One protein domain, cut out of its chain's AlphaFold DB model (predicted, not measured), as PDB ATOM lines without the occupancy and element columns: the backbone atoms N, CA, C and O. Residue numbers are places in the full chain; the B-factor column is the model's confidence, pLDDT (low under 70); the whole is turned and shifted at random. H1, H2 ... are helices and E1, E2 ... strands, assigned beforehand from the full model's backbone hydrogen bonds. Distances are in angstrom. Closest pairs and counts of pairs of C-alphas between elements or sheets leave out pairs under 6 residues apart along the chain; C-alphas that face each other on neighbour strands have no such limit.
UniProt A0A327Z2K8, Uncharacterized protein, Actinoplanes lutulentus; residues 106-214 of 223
ATOM      1  N   ARG A 106     229.579 370.840 235.238       94.69
ATOM      2  CA  ARG A 106     229.748 372.279 235.056       94.69
ATOM      3  C   ARG A 106     231.214 372.673 235.148       94.69
ATOM      4  O   ARG A 106     231.976 372.098 235.924       94.69
ATOM      5  N   LEU A 107     231.567 373.709 234.397       95.50
ATOM      6  CA  LEU A 107     232.844 374.408 234.495       95.50
ATOM      7  C   LEU A 107     232.572 375.782 235.109       95.50
ATOM      8  O   LEU A 107     232.052 376.670 234.439       95.50
ATOM      9  N   ALA A 108     232.869 375.950 236.399       95.44
ATOM     10  CA  ALA A 108     232.661 377.226 237.090       95.44
ATOM     11  C   ALA A 108     233.644 378.317 236.632       95.44
ATOM     12  O   ALA A 108     233.393 379.503 236.839       95.44
ATOM     13  N   VAL A 109     234.758 377.906 236.023       95.12
ATOM     14  CA  VAL A 109     235.798 378.788 235.505       95.12
ATOM     15  C   VAL A 109     236.167 378.337 234.097       95.12
ATOM     16  O   VAL A 109     236.306 377.141 233.837       95.12
ATOM     17  N   LEU A 110     236.318 379.307 233.199       95.81
ATOM     18  CA  LEU A 110     236.826 379.128 231.844       95.81
ATOM     19  C   LEU A 110     238.051 380.036 231.658       95.81
ATOM     20  O   LEU A 110     238.102 381.094 232.293       95.81
ATOM     21  N   PRO A 111     239.006 379.685 230.775       95.06
ATOM     22  CA  PRO A 111     240.119 380.565 230.444       95.06
ATOM     23  C   PRO A 111     239.633 381.955 230.008       95.06
ATOM     24  O   PRO A 111     238.578 382.097 229.379       95.06
ATOM     25  N   ALA A 112     240.398 382.997 230.327       92.94
ATOM     26  CA  ALA A 112     239.995 384.370 230.037       92.94
ATOM     27  C   ALA A 112     239.736 384.595 228.533       92.94
ATOM     28  O   ALA A 112     240.582 384.287 227.692       92.94
ATOM     29  N   GLY A 113     238.572 385.172 228.214       92.81
ATOM     30  CA  GLY A 113     238.142 385.450 226.838       92.81
ATOM     31  C   GLY A 113     237.623 384.233 226.067       92.81
ATOM     32  O   GLY A 113     237.325 384.364 224.884       92.81
ATOM     33  N   SER A 114     237.511 383.073 226.718       95.00
ATOM     34  CA  SER A 114     237.014 381.848 226.095       95.00
ATOM     35  C   SER A 114     235.516 381.631 226.308       95.00
ATOM     36  O   SER A 114     234.889 382.221 227.193       95.00
ATOM     37  N   GLN A 115     234.947 380.744 225.496       94.38
ATOM     38  CA  GLN A 115     233.567 380.283 225.588       94.38
ATOM     39  C   GLN A 115     233.465 378.804 225.206       94.38
ATOM     40  O   GLN A 115     234.353 378.248 224.562       94.38
ATOM     41  N   VAL A 116     232.364 378.157 225.591       92.31
ATOM     42  CA  VAL A 116     232.050 376.805 225.114       92.31
ATOM     43  C   VAL A 116     231.643 376.886 223.644       92.31
ATOM     44  O   VAL A 116     230.665 377.549 223.303       92.31
ATOM     45  N   GLU A 117     232.378 376.196 222.780       87.50
ATOM     46  CA  GLU A 117     232.143 376.179 221.331       87.50
ATOM     47  C   GLU A 117     231.478 374.888 220.856       87.50
ATOM     48  O   GLU A 117     230.779 374.868 219.842       87.50
ATOM     49  N   GLN A 118     231.720 373.786 221.565       85.75
ATOM     50  CA  GLN A 118     231.199 372.476 221.203       85.75
ATOM     51  C   GLN A 118     230.851 371.693 222.459       85.75
ATOM     52  O   GLN A 118     231.529 371.786 223.478       85.75
ATOM     53  N   CYS A 119     229.803 370.889 222.348       87.56
ATOM     54  CA  CYS A 119     229.387 369.941 223.360       87.56
ATOM     55  C   CYS A 119     229.092 368.610 222.668       87.56
ATOM     56  O   CYS A 119     228.541 368.592 221.562       87.56
ATOM     57  N   SER A 120     229.504 367.514 223.294       84.56
ATOM     58  CA  SER A 120     229.181 366.153 222.880       84.56
ATOM     59  C   SER A 120     228.782 365.354 224.103       84.56
ATOM     60  O   SER A 120     229.385 365.510 225.163       84.56
ATOM     61  N   VAL A 121     227.792 364.488 223.949       85.62
ATOM     62  CA  VAL A 121     227.394 363.551 224.990       85.62
ATOM     63  C   VAL A 121     227.065 362.211 224.359       85.62
ATOM     64  O   VAL A 121     226.315 362.144 223.383       85.62
ATOM     65  N   ASP A 122     227.636 361.170 224.940       80.31
ATOM     66  CA  ASP A 122     227.375 359.784 224.618       80.31
ATOM     67  C   ASP A 122     226.546 359.203 225.768       80.31
ATOM     68  O   ASP A 122     226.977 359.148 226.926       80.31
ATOM     69  N   LEU A 123     225.329 358.779 225.432       79.56
ATOM     70  CA  LEU A 123     224.432 358.088 226.351       79.56
ATOM     71  C   LEU A 123     224.667 356.581 226.271       79.56
ATOM     72  O   LEU A 123     224.903 356.035 225.190       79.56
ATOM     73  N   SER A 124     224.564 355.910 227.412       74.00
ATOM     74  CA  SER A 124     224.526 354.454 227.499       74.00
ATOM     75  C   SER A 124     223.074 353.960 227.502       74.00
ATOM     76  O   SER A 124     222.139 354.683 227.844       74.00
ATOM     77  N   ARG A 125     222.881 352.718 227.044       65.94
ATOM     78  CA  ARG A 125     221.586 352.016 227.052       65.94
ATOM     79  C   ARG A 125     221.384 351.140 228.290       65.94
ATOM     80  O   ARG A 125     220.368 350.457 228.368       65.94
ATOM     81  N   ASP A 126     222.350 351.103 229.201       66.81
ATOM     82  CA  ASP A 126     222.178 350.442 230.490       66.81
ATOM     83  C   ASP A 126     221.176 351.246 231.334       66.81
ATOM     84  O   ASP A 126     221.379 352.433 231.574       66.81
ATOM     85  N   GLU A 127     220.080 350.619 231.774       61.06
ATOM     86  CA  GLU A 127     219.051 351.288 232.590       61.06
ATOM     87  C   GLU A 127     219.608 351.827 233.920       61.06
ATOM     88  O   GLU A 127     219.010 352.720 234.519       61.06
ATOM     89  N   SER A 128     220.748 351.299 234.378       68.50
ATOM     90  CA  SER A 128     221.445 351.763 235.579       68.50
ATOM     91  C   SER A 128     222.504 352.837 235.310       68.50
ATOM     92  O   SER A 128     222.830 353.593 236.223       68.50
ATOM     93  N   GLU A 129     222.997 352.957 234.072       73.12
ATOM     94  CA  GLU A 129     223.990 353.953 233.661       73.12
ATOM     95  C   GLU A 129     223.565 354.601 232.341       73.12
ATOM     96  O   GLU A 129     223.841 354.090 231.256       73.12
ATOM     97  N   THR A 130     222.908 355.758 232.428       79.31
ATOM     98  CA  THR A 130     222.463 356.512 231.244       79.31
ATOM     99  C   THR A 130     223.603 357.350 230.663       79.31
ATOM    100  O   THR A 130     223.635 357.611 229.461       79.31
ATOM    101  N   PHE A 131     224.580 357.744 231.482       86.25
ATOM    102  CA  PHE A 131     225.737 358.522 231.041       86.25
ATOM    103  C   PHE A 131     226.976 357.655 230.778       86.25
ATOM    104  O   PHE A 131     227.465 356.993 231.697       86.25
ATOM    105  N   ALA A 132     227.533 357.732 229.561       83.75
ATOM    106  CA  ALA A 132     228.799 357.083 229.205       83.75
ATOM    107  C   ALA A 132     229.972 358.077 229.149       83.75
ATOM    108  O   ALA A 132     230.968 357.908 229.857       83.75
ATOM    109  N   GLU A 133     229.847 359.120 228.325       89.12
ATOM    110  CA  GLU A 133     230.875 360.147 228.128       89.12
ATOM    111  C   GLU A 133     230.222 361.503 227.839       89.12
ATOM    112  O   GLU A 133     229.189 361.595 227.186       89.12
ATOM    113  N   GLY A 134     230.836 362.585 228.305       89.75
ATOM    114  CA  GLY A 134     230.455 363.951 227.982       89.75
ATOM    115  C   GLY A 134     231.698 364.787 227.753       89.75
ATOM    116  O   GLY A 134     232.688 364.643 228.472       89.75
ATOM    117  N   SER A 135     231.666 365.679 226.769       93.06
ATOM    118  CA  SER A 135     232.770 366.589 226.505       93.06
ATOM    119  C   SER A 135     232.318 367.991 226.125       93.06
ATOM    120  O   SER A 135     231.312 368.186 225.444       93.06
ATOM    121  N   LEU A 136     233.109 368.970 226.559       92.75
ATOM    122  CA  LEU A 136     233.004 370.370 226.175       92.75
ATOM    123  C   LEU A 136     234.313 370.805 225.520       92.75
ATOM    124  O   LEU A 136     235.385 370.592 226.085       92.75
ATOM    125  N   VAL A 137     234.226 371.452 224.359       92.25
ATOM    126  CA  VAL A 137     235.351 372.187 223.768       92.25
ATOM    127  C   VAL A 137     235.193 373.648 224.138       92.25
ATOM    128  O   VAL A 137     234.166 374.263 223.842       92.25
ATOM    129  N   VAL A 138     236.218 374.189 224.778       92.38
ATOM    130  CA  VAL A 138     236.317 375.596 225.152       92.38
ATOM    131  C   VAL A 138     237.324 376.244 224.221       92.38
ATOM    132  O   VAL A 138     238.429 375.723 224.084       92.38
ATOM    133  N   GLY A 139     236.956 377.354 223.591       92.25
ATOM    134  CA  GLY A 139     237.796 378.046 222.618       92.25
ATOM    135  C   GLY A 139     237.658 379.562 222.673       92.25
ATOM    136  O   GLY A 139     236.814 380.089 223.399       92.25
ATOM    137  N   ASP A 140     238.541 380.263 221.965       93.44
ATOM    138  CA  ASP A 140     238.503 381.718 221.814       93.44
ATOM    139  C   ASP A 140     238.746 382.181 220.368       93.44
ATOM    140  O   ASP A 140     239.116 381.415 219.477       93.44
ATOM    141  N   GLU A 141     238.581 383.485 220.138       90.81
ATOM    142  CA  GLU A 141     238.763 384.113 218.821       90.81
ATOM    143  C   GLU A 141     240.203 384.028 218.283       90.81
ATOM    144  O   GLU A 141     240.437 384.255 217.096       90.81
ATOM    145  N   GLN A 142     241.180 383.696 219.132       89.31
ATOM    146  CA  GLN A 142     242.585 383.524 218.749       89.31
ATOM    147  C   GLN A 142     242.863 382.092 218.263       89.31
ATOM    148  O   GLN A 142     243.986 381.786 217.858       89.31
ATOM    149  N   GLY A 143     241.853 381.214 218.287       86.38
ATOM    150  CA  GLY A 143     241.973 379.806 217.922       86.38
ATOM    151  C   GLY A 143     242.666 378.965 218.994       86.38
ATOM    152  O   GLY A 143     243.158 377.871 218.681       86.38
ATOM    153  N   ARG A 144     242.738 379.468 220.239       91.62
ATOM    154  CA  ARG A 144     243.139 378.654 221.389       91.62
ATOM    155  C   ARG A 144     241.971 377.791 221.815       91.62
ATOM    156  O   ARG A 144     240.832 378.247 221.795       91.62
ATOM    157  N   TRP A 145     242.243 376.558 222.218       92.81
ATOM    158  CA  TRP A 145     241.191 375.640 222.634       92.81
ATOM    159  C   TRP A 145     241.693 374.618 223.666       92.81
ATOM    160  O   TRP A 145     242.896 374.377 223.815       92.81
ATOM    161  N   LEU A 146     240.754 374.035 224.406       93.62
ATOM    162  CA  LEU A 146     240.937 372.829 225.214       93.62
ATOM    163  C   LEU A 146     239.658 371.992 225.168       93.62
ATOM    164  O   LEU A 146     238.572 372.527 224.934       93.62
ATOM    165  N   THR A 147     239.772 370.690 225.414       94.88
ATOM    166  CA  THR A 147     238.608 369.811 225.600       94.88
ATOM    167  C   THR A 147     238.573 369.333 227.035       94.88
ATOM    168  O   THR A 147     239.556 368.768 227.498       94.88
ATOM    169  N   VAL A 148     237.442 369.501 227.714       96.00
ATOM    170  CA  VAL A 148     237.153 368.814 228.976       96.00
ATOM    171  C   VAL A 148     236.285 367.612 228.660       96.00
ATOM    172  O   VAL A 148     235.220 367.777 228.071       96.00
ATOM    173  N   ARG A 149     236.725 366.420 229.048       94.56
ATOM    174  CA  ARG A 149     235.984 365.170 228.895       94.56
ATOM    175  C   ARG A 149     235.770 364.530 230.256       94.56
ATOM    176  O   ARG A 149     236.725 364.377 231.005       94.56
ATOM    177  N   ALA A 150     234.542 364.123 230.543       93.75
ATOM    178  CA  ALA A 150     234.204 363.250 231.656       93.75
ATOM    179  C   ALA A 150     233.677 361.929 231.091       93.75
ATOM    180  O   ALA A 150     232.772 361.933 230.263       93.75
ATOM    181  N   GLN A 151     234.240 360.810 231.532       89.25
ATOM    182  CA  GLN A 151     233.802 359.466 231.155       89.25
ATOM    183  C   GLN A 151     233.776 358.564 232.388       89.25
ATOM    184  O   GLN A 151     234.458 358.844 233.379       89.25
ATOM    185  N   ARG A 152     232.979 357.495 232.365       86.00
ATOM    186  CA  ARG A 152     232.890 356.544 233.486       86.00
ATOM    187  C   ARG A 152     234.273 355.977 233.828       86.00
ATOM    188  O   ARG A 152     234.949 355.414 232.971       86.00
ATOM    189  N   ALA A 153     234.699 356.109 235.088       79.50
ATOM    190  CA  ALA A 153     236.051 355.717 235.506       79.50
ATOM    191  C   ALA A 153     236.326 354.213 235.316       79.50
ATOM    192  O   ALA A 153     237.463 353.814 235.057       79.50
ATOM    193  N   GLU A 154     235.284 353.383 235.405       71.19
ATOM    194  CA  GLU A 154     235.354 351.934 235.187       71.19
ATOM    195  C   GLU A 154     235.828 351.574 233.771       71.19
ATOM    196  O   GLU A 154     236.496 350.557 233.584       71.19
ATOM    197  N   GLN A 155     235.576 352.445 232.788       62.84
ATOM    198  CA  GLN A 155     235.993 352.252 231.397       62.84
ATOM    199  C   GLN A 155     237.491 352.509 231.173       62.84
ATOM    200  O   GLN A 155     238.054 352.032 230.190       62.84
ATOM    201  N   LEU A 156     238.155 353.239 232.077       62.75
ATOM    202  CA  LEU A 156     239.554 353.657 231.927       62.75
ATOM    203  C   LEU A 156     240.562 352.780 232.675       62.75
ATOM    204  O   LEU A 156     241.759 352.914 232.438       62.75
ATOM    205  N   GLY A 157     240.101 351.882 233.553       56.16
ATOM    206  CA  GLY A 157     240.932 350.879 234.222       56.16
ATOM    207  C   GLY A 157     242.169 351.443 234.936       56.16
ATOM    208  O   GLY A 157     243.275 351.404 234.407       56.16
ATOM    209  N   GLY A 158     242.038 351.901 236.183       62.16
ATOM    210  CA  GLY A 158     243.209 352.257 236.996       62.16
ATOM    211  C   GLY A 158     242.920 353.196 238.160       62.16
ATOM    212  O   GLY A 158     241.869 353.825 238.231       62.16
ATOM    213  N   ARG A 159     243.879 353.292 239.089       61.75
ATOM    214  CA  ARG A 159     243.854 354.232 240.220       61.75
ATOM    215  C   ARG A 159     244.881 355.337 239.970       61.75
ATOM    216  O   ARG A 159     246.047 355.043 239.712       61.75
ATOM    217  N   LEU A 160     244.453 356.595 240.052       70.38
ATOM    218  CA  LEU A 160     245.301 357.770 239.834       70.38
ATOM    219  C   LEU A 160     246.428 357.875 240.878       70.38
ATOM    220  O   LEU A 160     246.163 358.037 242.070       70.38
ATOM    221  N   SER A 161     247.681 357.912 240.424       80.19
ATOM    222  CA  SER A 161     248.809 358.420 241.221       80.19
ATOM    223  C   SER A 161     248.944 359.925 240.994       80.19
ATOM    224  O   SER A 161     249.640 360.358 240.077       80.19
ATOM    225  N   ALA A 162     248.225 360.720 241.789       81.81
ATOM    226  CA  ALA A 162     248.179 362.171 241.631       81.81
ATOM    227  C   ALA A 162     249.536 362.835 241.921       81.81
ATOM    228  O   ALA A 162     250.187 362.525 242.920       81.81
ATOM    229  N   THR A 163     249.931 363.779 241.069       86.31
ATOM    230  CA  THR A 163     251.191 364.536 241.175       86.31
ATOM    231  C   THR A 163     250.976 366.043 241.282       86.31
ATOM    232  O   THR A 163     251.907 366.769 241.621       86.31
ATOM    233  N   VAL A 164     249.756 366.517 241.017       94.31
ATOM    234  CA  VAL A 164     249.371 367.929 241.071       94.31
ATOM    235  C   VAL A 164     247.982 368.084 241.692       94.31
ATOM    236  O   VAL A 164     247.243 367.116 241.897       94.31
ATOM    237  N   THR A 165     247.627 369.317 242.039       94.81
ATOM    238  CA  THR A 165     246.315 369.668 242.592       94.81
ATOM    239  C   THR A 165     245.740 370.845 241.816       94.81
ATOM    240  O   THR A 165     246.465 371.784 241.490       94.81
ATOM    241  N   ALA A 166     244.445 370.774 241.532       95.69
ATOM    242  CA  ALA A 166     243.656 371.777 240.835       95.69
ATOM    243  C   ALA A 166     242.420 372.087 241.689       95.69
ATOM    244  O   ALA A 166     241.470 371.307 241.722       95.69
ATOM    245  N   GLY A 167     242.455 373.175 242.461       93.75
ATOM    246  CA  GLY A 167     241.432 373.432 243.480       93.75
ATOM    247  C   GLY A 167     241.361 372.293 244.507       93.75
ATOM    248  O   GLY A 167     242.357 371.980 245.156       93.75
ATOM    249  N   SER A 168     240.193 371.661 244.650       93.38
ATOM    250  CA  SER A 168     239.998 370.473 245.499       93.38
ATOM    251  C   SER A 168     240.367 369.150 244.819       93.38
ATOM    252  O   SER A 168     240.399 368.111 245.480       93.38
ATOM    253  N   HIS A 169     240.626 369.163 243.511       94.75
ATOM    254  CA  HIS A 169     240.811 367.952 242.718       94.75
ATOM    255  C   HIS A 169     242.271 367.524 242.683       94.75
ATOM    256  O   HIS A 169     243.183 368.315 242.430       94.75
ATOM    257  N   LYS A 170     242.491 366.229 242.907       94.38
ATOM    258  CA  LYS A 170     243.793 365.592 242.711       94.38
ATOM    259  C   LYS A 170     243.925 365.185 241.253       94.38
ATOM    260  O   LYS A 170     243.013 364.567 240.710       94.38
ATOM    261  N   ALA A 171     245.058 365.493 240.639       94.56
ATOM    262  CA  ALA A 171     245.266 365.223 239.225       94.56
ATOM    263  C   ALA A 171     246.688 364.746 238.933       94.56
ATOM    264  O   ALA A 171     247.598 364.866 239.762       94.56
ATOM    265  N   ARG A 172     246.887 364.197 237.738       93.50
ATOM    266  CA  ARG A 172     248.208 363.925 237.170       93.50
ATOM    267  C   ARG A 172     248.253 364.399 235.729       93.50
ATOM    268  O   ARG A 172     247.251 364.373 235.025       93.50
ATOM    269  N   TRP A 173     249.447 364.742 235.282       92.25
ATOM    270  CA  TRP A 173     249.711 364.925 233.864       92.25
ATOM    271  C   TRP A 173     249.996 363.577 233.200       92.25
ATOM    272  O   TRP A 173     250.805 362.791 233.699       92.25
ATOM    273  N   GLN A 174     249.350 363.322 232.065       88.06
ATOM    274  CA  GLN A 174     249.757 362.302 231.109       88.06
ATOM    275  C   GLN A 174     250.522 362.986 229.972       88.06
ATOM    276  O   GLN A 174     249.953 363.689 229.133       88.06
ATOM    277  N   GLY A 175     251.844 362.813 229.965       85.69
ATOM    278  CA  GLY A 175     252.709 363.576 229.068       85.69
ATOM    279  C   GLY A 175     252.638 365.079 229.362       85.69
ATOM    280  O   GLY A 175     252.581 365.480 230.521       85.69
ATOM    281  N   ALA A 176     252.669 365.902 228.312       85.62
ATOM    282  CA  ALA A 176     252.644 367.363 228.428       85.62
ATOM    283  C   ALA A 176     251.253 367.985 228.208       85.62
ATOM    284  O   ALA A 176     251.088 369.179 228.433       85.62
ATOM    285  N   ASP A 177     250.272 367.201 227.747       88.88
ATOM    286  CA  ASP A 177     249.098 367.758 227.060       88.88
ATOM    287  C   ASP A 177     247.750 367.289 227.622       88.88
ATOM    288  O   ASP A 177     246.713 367.770 227.168       88.88
ATOM    289  N   ILE A 178     247.740 366.344 228.567       91.94
ATOM    290  CA  ILE A 178     246.509 365.799 229.149       91.94
ATOM    291  C   ILE A 178     246.603 365.880 230.669       91.94
ATOM    292  O   ILE A 178     247.479 365.259 231.275       91.94
ATOM    293  N   LEU A 179     245.695 366.633 231.285       94.62
ATOM    294  CA  LEU A 179     245.512 366.655 232.734       94.62
ATOM    295  C   LEU A 179     244.367 365.713 233.094       94.62
ATOM    296  O   LEU A 179     243.243 365.917 232.656       94.62
ATOM    297  N   GLU A 180     244.650 364.697 233.898       93.50
ATOM    298  CA  GLU A 180     243.691 363.657 234.259       93.50
ATOM    299  C   GLU A 180     243.391 363.690 235.763       93.50
ATOM    300  O   GLU A 180     244.301 363.821 236.589       93.50
ATOM    301  N   SER A 181     242.120 363.542 236.128       93.88
ATOM    302  CA  SER A 181     241.624 363.501 237.501       93.88
ATOM    303  C   SER A 181     240.513 362.467 237.657       93.88
ATOM    304  O   SER A 181     239.850 362.108 236.692       93.88
ATOM    305  N   TRP A 182     240.314 361.978 238.879       91.81
ATOM    306  CA  TRP A 182     239.179 361.128 239.229       91.81
ATOM    307  C   TRP A 182     238.237 361.955 240.090       91.81
ATOM    308  O   TRP A 182     238.589 362.339 241.208       91.81
ATOM    309  N   VAL A 183     237.054 362.217 239.550       92.25
ATOM    310  CA  VAL A 183     235.950 362.898 240.218       92.25
ATOM    311  C   VAL A 183     234.796 361.908 240.193       92.25
ATOM    312  O   VAL A 183     234.068 361.835 239.208       92.25
ATOM    313  N   GLU A 184     234.713 361.063 241.225       88.12
ATOM    314  CA  GLU A 184     233.830 359.891 241.222       88.12
ATOM    315  C   GLU A 184     232.370 360.253 240.877       88.12
ATOM    316  O   GLU A 184     231.855 361.244 241.400       88.12
ATOM    317  N   PRO A 185     231.705 359.458 240.012       89.88
ATOM    318  CA  PRO A 185     232.165 358.187 239.425       89.88
ATOM    319  C   PRO A 185     232.920 358.341 238.086       89.88
ATOM    320  O   PRO A 185     233.177 357.356 237.389       89.88
ATOM    321  N   CYS A 186     233.282 359.564 237.695       91.81
ATOM    322  CA  CYS A 186     233.941 359.843 236.425       91.81
ATOM    323  C   CYS A 186     235.461 359.969 236.563       91.81
ATOM    324  O   CYS A 186     236.007 360.442 237.562       91.81
ATOM    325  N   ALA A 187     236.158 359.611 235.495       92.25
ATOM    326  CA  ALA A 187     237.471 360.155 235.215       92.25
ATOM    327  C   ALA A 187     237.306 361.362 234.286       92.25
ATOM    328  O   ALA A 187     236.488 361.361 233.363       92.25
ATOM    329  N   VAL A 188     238.069 362.405 234.581       94.62
ATOM    330  CA  VAL A 188     238.018 363.704 233.922       94.62
ATOM    331  C   VAL A 188     239.364 363.957 233.273       94.62
ATOM    332  O   VAL A 188     240.396 363.902 233.939       94.62
ATOM    333  N   GLU A 189     239.358 364.263 231.986       94.19
ATOM    334  CA  GLU A 189     240.545 364.566 231.201       94.19
ATOM    335  C   GLU A 189     240.403 365.945 230.559       94.19
ATOM    336  O   GLU A 189     239.386 366.251 229.933       94.19
ATOM    337  N   ILE A 190     241.435 366.776 230.688       95.75
ATOM    338  CA  ILE A 190     241.550 368.050 229.981       95.75
ATOM    339  C   ILE A 190     242.655 367.933 228.940       95.75
ATOM    340  O   ILE A 190     243.826 367.791 229.291       95.75
ATOM    341  N   PHE A 191     242.274 368.013 227.669       93.50
ATOM    342  CA  PHE A 191     243.165 367.916 226.517       93.50
ATOM    343  C   PHE A 191     243.572 369.303 226.030       93.50
ATOM    344  O   PHE A 191     242.716 370.133 225.730       93.50
ATOM    345  N   LEU A 192     244.877 369.510 225.870       89.00
ATOM    346  CA  LEU A 192     245.472 370.733 225.326       89.00
ATOM    347  C   LEU A 192     245.897 370.594 223.845       89.00
ATOM    348  O   LEU A 192     246.333 371.570 223.242       89.00
ATOM    349  N   LYS A 193     245.790 369.404 223.226       81.62
ATOM    350  CA  LYS A 193     246.161 369.141 221.809       81.62
ATOM    351  C   LYS A 193     245.040 368.523 220.958       81.62
ATOM    352  O   LYS A 193     244.327 367.647 221.435       81.62
ATOM    353  N   GLY A 194     244.885 368.996 219.708       69.06
ATOM    354  CA  GLY A 194     243.657 368.818 218.913       69.06
ATOM    355  C   GLY A 194     243.389 369.939 217.886       69.06
ATOM    356  O   GLY A 194     244.116 370.062 216.907       69.06
ATOM    357  N   LYS A 195     242.331 370.739 218.085       60.28
ATOM    358  CA  LYS A 195     241.659 371.613 217.088       60.28
ATOM    359  C   LYS A 195     242.391 372.924 216.682       60.28
ATOM    360  O   LYS A 195     241.804 373.733 215.970       60.28
ATOM    361  N   GLY A 196     243.641 373.152 217.106       62.88
ATOM    362  CA  GLY A 196     244.336 374.457 217.039       62.88
ATOM    363  C   GLY A 196     245.466 374.598 218.076       62.88
ATOM    364  O   GLY A 196     246.004 373.582 218.528       62.88
ATOM    365  N   GLN A 197     245.809 375.824 218.506       76.75
ATOM    366  CA  GLN A 197     246.765 376.016 219.613       76.75
ATOM    367  C   GLN A 197     246.118 375.649 220.955       76.75
ATOM    368  O   GLN A 197     244.985 376.027 221.223       76.75
ATOM    369  N   GLY A 198     246.819 374.898 221.799       83.62
ATOM    370  CA  GLY A 198     246.340 374.592 223.146       83.62
ATOM    371  C   GLY A 198     246.402 375.800 224.074       83.62
ATOM    372  O   GLY A 198     247.277 376.657 223.925       83.62
ATOM    373  N   TYR A 199     245.520 375.839 225.069       92.12
ATOM    374  CA  TYR A 199     245.724 376.677 226.254       92.12
ATOM    375  C   TYR A 199     246.967 376.248 227.058       92.12
ATOM    376  O   TYR A 199     247.545 375.179 226.836       92.12
ATOM    377  N   ALA A 200     247.401 377.089 227.999       92.81
ATOM    378  CA  ALA A 200     248.532 376.778 228.864       92.81
ATOM    379  C   ALA A 200     248.162 375.723 229.921       92.81
ATOM    380  O   ALA A 200     247.005 375.557 230.304       92.81
ATOM    381  N   ALA A 201     249.171 375.047 230.476       93.38
ATOM    382  CA  ALA A 201     248.972 374.063 231.543       93.38
ATOM    383  C   ALA A 201     248.282 374.651 232.795       93.38
ATOM    384  O   ALA A 201     247.543 373.947 233.481       93.38
ATOM    385  N   SER A 202     248.499 375.940 233.084       94.62
ATOM    386  CA  SER A 202     247.808 376.659 234.161       94.62
ATOM    387  C   SER A 202     246.305 376.772 233.920       94.62
ATOM    388  O   SER A 202     245.536 376.613 234.862       94.62
ATOM    389  N   ASP A 203     245.893 376.979 232.669       95.62
ATOM    390  CA  ASP A 203     244.484 377.121 232.299       95.62
ATOM    391  C   ASP A 203     243.743 375.790 232.510       95.62
ATOM    392  O   ASP A 203     242.629 375.768 233.022       95.62
ATOM    393  N   ALA A 204     244.388 374.655 232.207       95.50
ATOM    394  CA  ALA A 204     243.829 373.335 232.508       95.50
ATOM    395  C   ALA A 204     243.638 373.109 234.015       95.50
ATOM    396  O   ALA A 204     242.615 372.569 234.432       95.50
ATOM    397  N   LEU A 205     244.600 373.525 234.846       96.94
ATOM    398  CA  LEU A 205     244.474 373.423 236.305       96.94
ATOM    399  C   LEU A 205     243.340 374.310 236.836       96.94
ATOM    400  O   LEU A 205     242.621 373.899 237.742       96.94
ATOM    401  N   GLU A 206     243.160 375.505 236.276       96.69
ATOM    402  CA  GLU A 206     242.074 376.410 236.653       96.69
ATOM    403  C   GLU A 206     240.702 375.834 236.268       96.69
ATOM    404  O   GLU A 206     239.806 375.754 237.112       96.69
ATOM    405  N   VAL A 207     240.566 375.336 235.034       97.38
ATOM    406  CA  VAL A 207     239.338 374.688 234.548       97.38
ATOM    407  C   VAL A 207     239.003 373.446 235.365       97.38
ATOM    408  O   VAL A 207     237.859 373.294 235.794       97.38
ATOM    409  N   LEU A 208     239.987 372.581 235.642       97.75
ATOM    410  CA  LEU A 208     239.763 371.420 236.502       97.75
ATOM    411  C   LEU A 208     239.355 371.862 237.909       97.75
ATOM    412  O   LEU A 208     238.432 371.290 238.471       97.75
ATOM    413  N   GLY A 209     239.977 372.904 238.466       97.38
ATOM    414  CA  GLY A 209     239.621 373.442 239.779       97.38
ATOM    415  C   GLY A 209     238.172 373.930 239.880       97.38
ATOM    416  O   GLY A 209     237.580 373.846 240.955       97.38
ATOM    417  N   GLY A 210     237.595 374.396 238.770       96.69
ATOM    418  CA  GLY A 210     236.186 374.778 238.652       96.69
ATOM    419  C   GLY A 210     235.241 373.653 238.212       96.69
ATOM    420  O   GLY A 210     234.040 373.904 238.090       96.69
ATOM    421  N   PHE A 211     235.745 372.445 237.949       97.69
ATOM    422  CA  PHE A 211     234.941 371.310 237.503       97.69
ATOM    423  C   PHE A 211     234.082 370.758 238.645       97.69
ATOM    424  O   PHE A 211     234.572 370.524 239.754       97.69
ATOM    425  N   ALA A 212     232.811 370.482 238.363       96.19
ATOM    426  CA  ALA A 212     231.942 369.730 239.261       96.19
ATOM    427  C   ALA A 212     230.940 368.887 238.470       96.19
ATOM    428  O   ALA A 212     230.320 369.394 237.537       96.19
ATOM    429  N   LEU A 213     230.750 367.632 238.881       94.88
ATOM    430  CA  LEU A 213     229.640 366.802 238.412       94.88
ATOM    431  C   LEU A 213     228.309 367.319 238.973       94.88
ATOM    432  O   LEU A 213     228.273 367.958 240.029       94.88
ATOM    433  N   VAL A 214     227.220 367.027 238.267       93.94
ATOM    434  CA  VAL A 214     225.865 367.147 238.823       93.94
ATOM    435  C   VAL A 214     225.597 366.007 239.808       93.94
ATOM    436  O   VAL A 214     226.186 364.934 239.699       93.94
TER     437      VAL A 214
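What this domain is: This is residues 106 to 214 of the 223 residues of an uncharacterized protein of Actinoplanes lutulentus (UniProt A0A327Z2K8). One twisted sheet of seven antiparallel strands curls round a single helix, H1. The three long strands E1, E2 and E3 lie side by side along the longest axis, and the shorter E7, E6, E5 and E4 continue the sheet round H1; near the helix, the short strand E8 pairs with residues 106 to 107, so that the two ends of the printed part meet. The 109 printed residues hold one named helix and eight named strands, in the order E1 E2 E3 E4 E5 E6 E7 H1 E8; across the sheet the order is E1 E2 E3 E7 E6 E5 E4, and the class is mostly strand. The whole is compact, with a radius of gyration of the C-alphas of 13.5 A and spans of 42 by 29 by 23 A.

How they stand to each other: Start with E1, residues 115 to 126, an edge strand that bends by 51 degrees at residue 118. It forms a hairpin with E2, residues 129 to 139, where N 120 and O 135 are 2.9 A apart. E3, residues 144 to 152, comes next, with N 148 and O 136 at 2.8 A; these three are a meander, each strand the antiparallel neighbour of the one before. A second meander is E4, residues 164 to 166, the other edge strand, then E5, residues 169 to 174, E6, residues 178 to 183, and E7, residues 186 to 191. Look for N 166 and O 169 at 2.9 A, N 172 and O 180 at 2.9 A, and N 188 and O 181 at 2.8 A. E7 of the second meander and E3 of the first are antiparallel neighbours, with N 149 and O 189 at 2.8 A. H1, residues 201 to 209, is on the sheet; its closest C-alphas to E4 are Gly 209 and Ala 166, 4.5 A apart, and to E7 Ala 204 and Ile 190, 6.3 A apart. Every O i to N i+4 pair in H1 is within hydrogen-bond range. E8, residues 211 to 213, pairs with no named strand, and H1 and E8 meet only through their link.

Where its parts are: Find C-alpha 115 at (233.567, 380.283, 225.588); from there E1 runs 32.3 A to C-alpha 126 at (222.178, 350.442, 230.490). E2 measures 29.9 A and E3 27.2 A. H1 begins at C-alpha 201, (248.972, 374.063, 231.543), and is 12.5 A long.

The domain as a whole: The two C-alphas farthest apart are those of Glu 127 and Gln 142, at 42.2 A. The printed part has no cut, and the link from E3 to E4, 11 residues, is long. The mean pLDDT of the printed part is 87.5; look for values under 70 at residues 125 to 128, 155 to 159 and 194 to 196.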